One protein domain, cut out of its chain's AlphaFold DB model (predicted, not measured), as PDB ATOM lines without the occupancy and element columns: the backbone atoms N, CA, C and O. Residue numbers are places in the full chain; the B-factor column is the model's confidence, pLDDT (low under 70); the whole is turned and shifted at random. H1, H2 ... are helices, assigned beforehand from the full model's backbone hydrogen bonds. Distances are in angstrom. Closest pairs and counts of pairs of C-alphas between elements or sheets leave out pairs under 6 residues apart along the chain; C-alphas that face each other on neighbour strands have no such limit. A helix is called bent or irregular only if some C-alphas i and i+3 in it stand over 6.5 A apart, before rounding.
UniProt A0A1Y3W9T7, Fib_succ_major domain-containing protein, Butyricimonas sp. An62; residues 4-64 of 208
ATOM      1  N   ALA A   4     -37.968  28.971 -34.897       75.06
ATOM      2  CA  ALA A   4     -38.791  30.177 -34.823       75.06
ATOM      3  C   ALA A   4     -39.003  30.860 -36.184       75.06
ATOM      4  O   ALA A   4     -40.125  31.253 -36.490       75.06
ATOM      5  N   ASP A   5     -37.972  30.938 -37.034       77.50
ATOM      6  CA  ASP A   5     -38.080  31.554 -38.367       77.50
ATOM      7  C   ASP A   5     -39.084  30.788 -39.247       77.50
ATOM      8  O   ASP A   5     -39.882  31.384 -39.971       77.50
ATOM      9  N   ILE A   6     -39.070  29.452 -39.146       72.94
ATOM     10  CA  ILE A   6     -40.035  28.580 -39.828       72.94
ATOM     11  C   ILE A   6     -41.431  28.844 -39.273       72.94
ATOM     12  O   ILE A   6     -42.357  29.062 -40.046       72.94
ATOM     13  N   LEU A   7     -41.600  28.877 -37.950       76.12
ATOM     14  CA  LEU A   7     -42.911  29.128 -37.361       76.12
ATOM     15  C   LEU A   7     -43.469  30.506 -37.770       76.12
ATOM     16  O   LEU A   7     -44.631  30.583 -38.153       76.12
ATOM     17  N   ILE A   8     -42.655  31.568 -37.787       76.12
ATOM     18  CA  ILE A   8     -43.059  32.919 -38.225       76.12
ATOM     19  C   ILE A   8     -43.570  32.922 -39.665       76.12
ATOM     20  O   ILE A   8     -44.614  33.513 -39.944       76.12
ATOM     21  N   LEU A   9     -42.862  32.249 -40.578       75.00
ATOM     22  CA  LEU A   9     -43.292  32.125 -41.972       75.00
ATOM     23  C   LEU A   9     -44.662  31.443 -42.087       75.00
ATOM     24  O   LEU A   9     -45.427  31.762 -42.992       75.00
ATOM     25  N   TRP A  10     -44.977  30.527 -41.171       70.69
ATOM     26  CA  TRP A  10     -46.180  29.701 -41.226       70.69
ATOM     27  C   TRP A  10     -47.354  30.302 -40.452       70.69
ATOM     28  O   TRP A  10     -48.485  30.102 -40.876       70.69
ATOM     29  N   LEU A  11     -47.126  31.083 -39.389       68.81
ATOM     30  CA  LEU A  11     -48.187  31.680 -38.555       68.81
ATOM     31  C   LEU A  11     -49.198  32.518 -39.352       68.81
ATOM     32  O   LEU A  11     -50.363  32.591 -38.973       68.81
ATOM     33  N   ASN A  12     -48.772  33.112 -40.469       62.62
ATOM     34  CA  ASN A  12     -49.645  33.911 -41.333       62.62
ATOM     35  C   ASN A  12     -50.523  33.074 -42.278       62.62
ATOM     36  O   ASN A  12     -51.460  33.614 -42.862       62.62
ATOM     37  N   TYR A  13     -50.229  31.782 -42.450       63.94
ATOM     38  CA  TYR A  13     -50.842  30.952 -43.492       63.94
ATOM     39  C   TYR A  13     -51.395  29.615 -42.979       63.94
ATOM     40  O   TYR A  13     -52.340  29.092 -43.566       63.94
ATOM     41  N   PHE A  14     -50.850  29.053 -41.893       68.25
ATOM     42  CA  PHE A  14     -51.169  27.701 -41.434       68.25
ATOM     43  C   PHE A  14     -51.044  27.531 -39.915       68.25
ATOM     44  O   PHE A  14     -50.178  28.109 -39.261       68.25
ATOM     45  N   LYS A  15     -51.873  26.639 -39.355       73.75
ATOM     46  CA  LYS A  15     -51.693  26.091 -38.005       73.75
ATOM     47  C   LYS A  15     -50.989  24.732 -38.124       73.75
ATOM     48  O   LYS A  15     -51.534  23.860 -38.798       73.75
ATOM     49  N   PRO A  16     -49.819  24.514 -37.495       75.19
ATOM     50  CA  PRO A  16     -49.081  23.253 -37.641       75.19
ATOM     51  C   PRO A  16     -49.881  21.999 -37.250       75.19
ATOM     52  O   PRO A  16     -49.725  20.956 -37.882       75.19
ATOM     53  N   ASP A  17     -50.791  22.110 -36.279       83.12
ATOM     54  CA  ASP A  17     -51.671  21.007 -35.872       83.12
ATOM     55  C   ASP A  17     -52.592  20.527 -37.012       83.12
ATOM     56  O   ASP A  17     -52.814  19.329 -37.178       83.12
ATOM     57  N   SER A  18     -53.040  21.434 -37.892       84.88
ATOM     58  CA  SER A  18     -53.866  21.079 -39.054       84.88
ATOM     59  C   SER A  18     -53.171  20.076 -39.981       84.88
ATOM     60  O   SER A  18     -53.828  19.192 -40.529       84.88
ATOM     61  N   TYR A  19     -51.847  20.173 -40.131       82.75
ATOM     62  CA  TYR A  19     -51.064  19.239 -40.944       82.75
ATOM     63  C   TYR A  19     -50.920  17.874 -40.277       82.75
ATOM     64  O   TYR A  19     -51.031  16.847 -40.944       82.75
ATOM     65  N   ILE A  20     -50.703  17.848 -38.962       86.25
ATOM     66  CA  ILE A  20     -50.607  16.595 -38.208       86.25
ATOM     67  C   ILE A  20     -51.931  15.840 -38.294       86.25
ATOM     68  O   ILE A  20     -51.930  14.647 -38.589       86.25
ATOM     69  N   ASN A  21     -53.052  16.549 -38.149       89.88
ATOM     70  CA  ASN A  21     -54.385  15.972 -38.296       89.88
ATOM     71  C   ASN A  21     -54.629  15.458 -39.725       89.88
ATOM     72  O   ASN A  21     -55.205  14.389 -39.907       89.88
ATOM     73  N   GLN A  22     -54.151  16.158 -40.761       89.75
ATOM     74  CA  GLN A  22     -54.256  15.670 -42.141       89.75
ATOM     75  C   GLN A  22     -53.453  14.375 -42.365       89.75
ATOM     76  O   GLN A  22     -53.948  13.449 -43.015       89.75
ATOM     77  N   VAL A  23     -52.231  14.298 -41.827       88.50
ATOM     78  CA  VAL A  23     -51.376  13.103 -41.915       88.50
ATOM     79  C   VAL A  23     -52.001  11.936 -41.161       88.50
ATOM     80  O   VAL A  23     -52.061  10.834 -41.698       88.50
ATOM     81  N   GLU A  24     -52.516  12.170 -39.958       93.50
ATOM     82  CA  GLU A  24     -53.222  11.152 -39.182       93.50
ATOM     83  C   GLU A  24     -54.461  10.632 -39.917       93.50
ATOM     84  O   GLU A  24     -54.619   9.422 -40.059       93.50
ATOM     85  N   ASN A  25     -55.281  11.520 -40.485       94.75
ATOM     86  CA  ASN A  25     -56.470  11.123 -41.240       94.75
ATOM     87  C   ASN A  25     -56.137  10.312 -42.499       94.75
ATOM     88  O   ASN A  25     -56.880   9.404 -42.863       94.75
ATOM     89  N   SER A  26     -55.035  10.640 -43.175       94.81
ATOM     90  CA  SER A  26     -54.671  10.004 -44.448       94.81
ATOM     91  C   SER A  26     -53.868   8.715 -44.261       94.81
ATOM     92  O   SER A  26     -53.970   7.797 -45.071       94.81
ATOM     93  N   TYR A  27     -53.050   8.649 -43.209       92.69
ATOM     94  CA  TYR A  27     -52.007   7.634 -43.055       92.69
ATOM     95  C   TYR A  27     -51.988   6.958 -41.683       92.69
ATOM     96  O   TYR A  27     -51.239   6.000 -41.509       92.69
ATOM     97  N   GLY A  28     -52.791   7.402 -40.716       92.19
ATOM     98  CA  GLY A  28     -52.745   6.901 -39.339       92.19
ATOM     99  C   GLY A  28     -53.078   5.419 -39.200       92.19
ATOM    100  O   GLY A  28     -52.470   4.742 -38.377       92.19
ATOM    101  N   ALA A  29     -53.962   4.887 -40.050       94.75
ATOM    102  CA  ALA A  29     -54.257   3.453 -40.077       94.75
ATOM    103  C   ALA A  29     -53.086   2.618 -40.627       94.75
ATOM    104  O   ALA A  29     -52.858   1.498 -40.178       94.75
ATOM    105  N   THR A  30     -52.340   3.163 -41.590       97.19
ATOM    106  CA  THR A  30     -51.242   2.463 -42.272       97.19
ATOM    107  C   THR A  30     -49.920   2.592 -41.516       97.19
ATOM    108  O   THR A  30     -49.122   1.658 -41.498       97.19
ATOM    109  N   PHE A  31     -49.680   3.743 -40.880       94.69
ATOM    110  CA  PHE A  31     -48.418   4.087 -40.218       94.69
ATOM    111  C   PHE A  31     -48.651   4.723 -38.831       94.69
ATOM    112  O   PHE A  31     -48.270   5.878 -38.607       94.69
ATOM    113  N   PRO A  32     -49.250   3.992 -37.874       93.94
ATOM    114  CA  PRO A  32     -49.609   4.543 -36.564       93.94
ATOM    115  C   PRO A  32     -48.393   5.056 -35.774       93.94
ATOM    116  O   PRO A  32     -48.428   6.158 -35.226       93.94
ATOM    117  N   ASP A  33     -47.272   4.329 -35.789       95.06
ATOM    118  CA  ASP A  33     -46.052   4.723 -35.068       95.06
ATOM    119  C   ASP A  33     -45.413   6.006 -35.623       95.06
ATOM    120  O   ASP A  33     -44.815   6.796 -34.881       95.06
ATOM    121  N   ALA A  34     -45.566   6.247 -36.930       90.00
ATOM    122  CA  ALA A  34     -45.096   7.471 -37.567       90.00
ATOM    123  C   ALA A  34     -45.918   8.678 -37.094       90.00
ATOM    124  O   ALA A  34     -45.343   9.706 -36.734       90.00
ATOM    125  N   VAL A  35     -47.246   8.541 -37.012       92.44
ATOM    126  CA  VAL A  35     -48.132   9.592 -36.487       92.44
ATOM    127  C   VAL A  35     -47.835   9.884 -35.017       92.44
ATOM    128  O   VAL A  35     -47.694  11.050 -34.647       92.44
ATOM    129  N   ILE A  36     -47.659   8.850 -34.187       93.50
ATOM    130  CA  ILE A  36     -47.283   9.009 -32.772       93.50
ATOM    131  C   ILE A  36     -45.964   9.781 -32.648       93.50
ATOM    132  O   ILE A  36     -45.853  10.725 -31.861       93.50
ATOM    133  N   SER A  37     -44.968   9.416 -33.456       92.94
ATOM    134  CA  SER A  37     -43.667  10.087 -33.465       92.94
ATOM    135  C   SER A  37     -43.784  11.553 -33.882       92.94
ATOM    136  O   SER A  37     -43.190  12.415 -33.232       92.94
ATOM    137  N   LEU A  38     -44.587  11.854 -34.907       90.12
ATOM    138  CA  LEU A  38     -44.857  13.222 -35.357       90.12
ATOM    139  C   LEU A  38     -45.559  14.053 -34.277       90.12
ATOM    140  O   LEU A  38     -45.107  15.160 -33.987       90.12
ATOM    141  N   ARG A  39     -46.597  13.512 -33.623       90.62
ATOM    142  CA  ARG A  39     -47.278  14.177 -32.497       90.62
ATOM    143  C   ARG A  39     -46.313  14.461 -31.350       90.62
ATOM    144  O   ARG A  39     -46.315  15.562 -30.807       90.62
ATOM    145  N   ARG A  40     -45.435  13.512 -31.012       92.56
ATOM    146  CA  ARG A  40     -44.412  13.709 -29.975       92.56
ATOM    147  C   ARG A  40     -43.426  14.818 -30.345       92.56
ATOM    148  O   ARG A  40     -43.117  15.657 -29.506       92.56
ATOM    149  N   ILE A  41     -42.933  14.830 -31.585       89.00
ATOM    150  CA  ILE A  41     -42.035  15.885 -32.074       89.00
ATOM    151  C   ILE A  41     -42.732  17.245 -31.990       89.00
ATOM    152  O   ILE A  41     -42.157  18.187 -31.453       89.00
ATOM    153  N   TYR A  42     -43.977  17.335 -32.453       87.81
ATOM    154  CA  TYR A  42     -44.772  18.556 -32.386       87.81
ATOM    155  C   TYR A  42     -44.963  19.054 -30.953       87.81
ATOM    156  O   TYR A  42     -44.617  20.195 -30.665       87.81
ATOM    157  N   ASN A  43     -45.422  18.192 -30.044       90.12
ATOM    158  CA  ASN A  43     -45.656  18.557 -28.646       90.12
ATOM    159  C   ASN A  43     -44.377  19.037 -27.941       90.12
ATOM    160  O   ASN A  43     -44.454  19.866 -27.040       90.12
ATOM    161  N   ASN A  44     -43.204  18.556 -28.365       88.88
ATOM    162  CA  ASN A  44     -41.921  18.978 -27.803       88.88
ATOM    163  C   ASN A  44     -41.394  20.283 -28.418       88.88
ATOM    164  O   ASN A  44     -40.830  21.113 -27.709       88.88
ATOM    165  N   LEU A  45     -41.540  20.459 -29.734       86.75
ATOM    166  CA  LEU A  45     -40.926  21.569 -30.466       86.75
ATOM    167  C   LEU A  45     -41.832  22.796 -30.573       86.75
ATOM    168  O   LEU A  45     -41.340  23.922 -30.546       86.75
ATOM    169  N   TYR A  46     -43.144  22.604 -30.693       84.69
ATOM    170  CA  TYR A  46     -44.080  23.701 -30.922       84.69
ATOM    171  C   TYR A  46     -44.140  24.696 -29.755       84.69
ATOM    172  O   TYR A  46     -44.029  25.890 -30.028       84.69
ATOM    173  N   PRO A  47     -44.215  24.276 -28.474       87.88
ATOM    174  CA  PRO A  47     -44.185  25.224 -27.359       87.88
ATOM    175  C   PRO A  47     -42.880  26.028 -27.294       87.88
ATOM    176  O   PRO A  47     -42.904  27.224 -27.016       87.88
ATOM    177  N   GLN A  48     -41.741  25.393 -27.599       87.69
ATOM    178  CA  GLN A  48     -40.433  26.060 -27.625       87.69
ATOM    179  C   GLN A  48     -40.362  27.102 -28.743       87.69
ATOM    180  O   GLN A  48     -39.958  28.239 -28.506       87.69
ATOM    181  N   ALA A  49     -40.808  26.730 -29.945       86.62
ATOM    182  CA  ALA A  49     -40.881  27.637 -31.080       86.62
ATOM    183  C   ALA A  49     -41.817  28.815 -30.796       86.62
ATOM    184  O   ALA A  49     -41.469  29.955 -31.086       86.62
ATOM    185  N   LEU A  50     -42.986  28.548 -30.205       86.50
ATOM    186  CA  LEU A  50     -43.949  29.581 -29.842       86.50
ATOM    187  C   LEU A  50     -43.338  30.573 -28.851       86.50
ATOM    188  O   LEU A  50     -43.430  31.772 -29.081       86.50
ATOM    189  N   MET A  51     -42.653  30.085 -27.813       89.19
ATOM    190  CA  MET A  51     -41.963  30.935 -26.841       89.19
ATOM    191  C   MET A  51     -40.890  31.810 -27.500       89.19
ATOM    192  O   MET A  51     -40.829  33.011 -27.246       89.19
ATOM    193  N   GLU A  52     -40.059  31.235 -28.374       91.12
ATOM    194  CA  GLU A  52     -39.017  31.988 -29.080       91.12
ATOM    195  C   GLU A  52     -39.625  33.075 -29.978       91.12
ATOM    196  O   GLU A  52     -39.178  34.221 -29.942       91.12
ATOM    197  N   VAL A  53     -40.685  32.759 -30.728       89.62
ATOM    198  CA  VAL A  53     -41.389  33.737 -31.573       89.62
ATOM    199  C   VAL A  53     -42.063  34.825 -30.737       89.62
ATOM    200  O   VAL A  53     -41.954  36.007 -31.067       89.62
ATOM    201  N   SER A  54     -42.724  34.454 -29.639       90.06
ATOM    202  CA  SER A  54     -43.330  35.403 -28.703       90.06
ATOM    203  C   SER A  54     -42.292  36.370 -28.140       90.06
ATOM    204  O   SER A  54     -42.540  37.575 -28.141       90.06
ATOM    205  N   ASN A  55     -41.115  35.877 -27.744       92.81
ATOM    206  CA  ASN A  55     -40.020  36.718 -27.262       92.81
ATOM    207  C   ASN A  55     -39.501  37.657 -28.353       92.81
ATOM    208  O   ASN A  55     -39.357  38.849 -28.102       92.81
ATOM    209  N   GLN A  56     -39.307  37.172 -29.583       92.12
ATOM    210  CA  GLN A  56     -38.877  38.022 -30.699       92.12
ATOM    211  C   GLN A  56     -39.878  39.151 -30.989       92.12
ATOM    212  O   GLN A  56     -39.486  40.299 -31.209       92.12
ATOM    213  N   PHE A  57     -41.182  38.854 -30.989       90.25
ATOM    214  CA  PHE A  57     -42.215  39.873 -31.179       90.25
ATOM    215  C   PHE A  57     -42.294  40.847 -30.006       90.25
ATOM    216  O   PHE A  57     -42.450  42.048 -30.235       90.25
ATOM    217  N   PHE A  58     -42.150  40.351 -28.779       92.44
ATOM    218  CA  PHE A  58     -42.112  41.175 -27.579       92.44
ATOM    219  C   PHE A  58     -40.914  42.135 -27.589       92.44
ATOM    220  O   PHE A  58     -41.108  43.342 -27.496       92.44
ATOM    221  N   GLU A  59     -39.697  41.633 -27.800       93.62
ATOM    222  CA  GLU A  59     -38.476  42.444 -27.877       93.62
ATOM    223  C   GLU A  59     -38.572  43.501 -28.978       93.62
ATOM    224  O   GLU A  59     -38.251  44.673 -28.763       93.62
ATOM    225  N   LYS A  60     -39.083  43.116 -30.154       91.88
ATOM    226  CA  LYS A  60     -39.314  44.054 -31.253       91.88
ATOM    227  C   LYS A  60     -40.311  45.143 -30.856       91.88
ATOM    228  O   LYS A  60     -40.047  46.315 -31.118       91.88
ATOM    229  N   ALA A  61     -41.430  44.788 -30.224       89.00
ATOM    230  CA  ALA A  61     -42.418  45.759 -29.765       89.00
ATOM    231  C   ALA A  61     -41.812  46.727 -28.735       89.00
ATOM    232  O   ALA A  61     -41.894  47.945 -28.923       89.00
ATOM    233  N   GLU A  62     -41.128  46.202 -27.717       91.94
ATOM    234  CA  GLU A  62     -40.502  46.996 -26.653       91.94
ATOM    235  C   GLU A  62     -39.412  47.938 -27.176       91.94
ATOM    236  O   GLU A  62     -39.328  49.089 -26.741       91.94
ATOM    237  N   SER A  63     -38.643  47.508 -28.186       91.81
ATOM    238  CA  SER A  63     -37.602  48.337 -28.817       91.81
ATOM    239  C   SER A  63     -38.150  49.604 -29.486       91.81
ATOM    240  O   SER A  63     -37.421  50.571 -29.688       91.81
ATOM    241  N   THR A  64     -39.446  49.616 -29.814       88.94
ATOM    242  CA  THR A  64     -40.110  50.730 -30.510       88.94
ATOM    243  C   THR A  64     -41.037  51.546 -29.616       88.94
ATOM    244  O   THR A  64     -41.501  52.607 -30.029       88.94
TER     245      THR A  64
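What this domain is: This is residues 4 to 64 of the 208 residues of the protein "Fib_succ_major domain-containing protein" of Butyricimonas sp. An62 (UniProt A0A1Y3W9T7). One long, gently bent helix, H3, makes the long axis; H2 folds back side by side with its first arm H3a as a helical hairpin, and short H1 packs crosswise on residues 49 to 53 of the second arm, H3b. The last residues, 58 to 64, stick out beyond these contacts. The printed part has 61 residues with three named helices, in the order H1, H2, H3, and no named strand; the class is all helix. The whole is loose, with a radius of gyration of the C-alphas of 14.6 A and spans of 51 by 21 by 12 A.

Where its parts are: Look first at H3, residues 32 to 64, which by its hydrogen bonds was assigned as one helix but is bent: C-alphas 44 and 47 are 6.7 A apart. Find C-alpha 32 at (-49.609, 4.543, -36.564); from there H3a, residues 32 to 44, runs 18.6 A. H3b, residues 47 to 64, runs 26.0 A to C-alpha 64 at (-40.110, 50.730, -30.510). H2, residues 16 to 27, is 16.8 A long. H1, residues 4 to 11, is 10.2 A long and begins at C-alpha 4, (-38.791, 30.177, -34.823).

How they stand to each other: H3a and H3b stand at a shallow tilt of 30 degrees. H2 and H3a touch as a hairpin at a shallow tilt of 6 degrees, opposite ways; their closest C-alphas, of Glu 24 and Val 35, are 6.0 A apart. Look at residues 49 to 53, with which alone H3b touches H1, about perpendicular at 90 degrees; the closest C-alphas, of Ala 4 and Ala 49, are 5.0 A apart. H1 and H2 are close but not clearly touching, with the closest C-alphas, of Trp 10 and Pro 16, 7.9 A apart. H1 and H3a are apart, as are H2 and H3b. In H1, H2 and H3a every O i to N i+4 pair is within hydrogen-bond range; in H3b 13 of 14 are.

The domain as a whole: The two C-alphas farthest apart, of Thr 30 and Thr 64, are 50.9 A apart. The printed part has no cut, and both links, H1 to H2 and H2 to H3, are tight. The mean pLDDT of the printed part is 86.5; look at residues 11 to 14 for the values under 70.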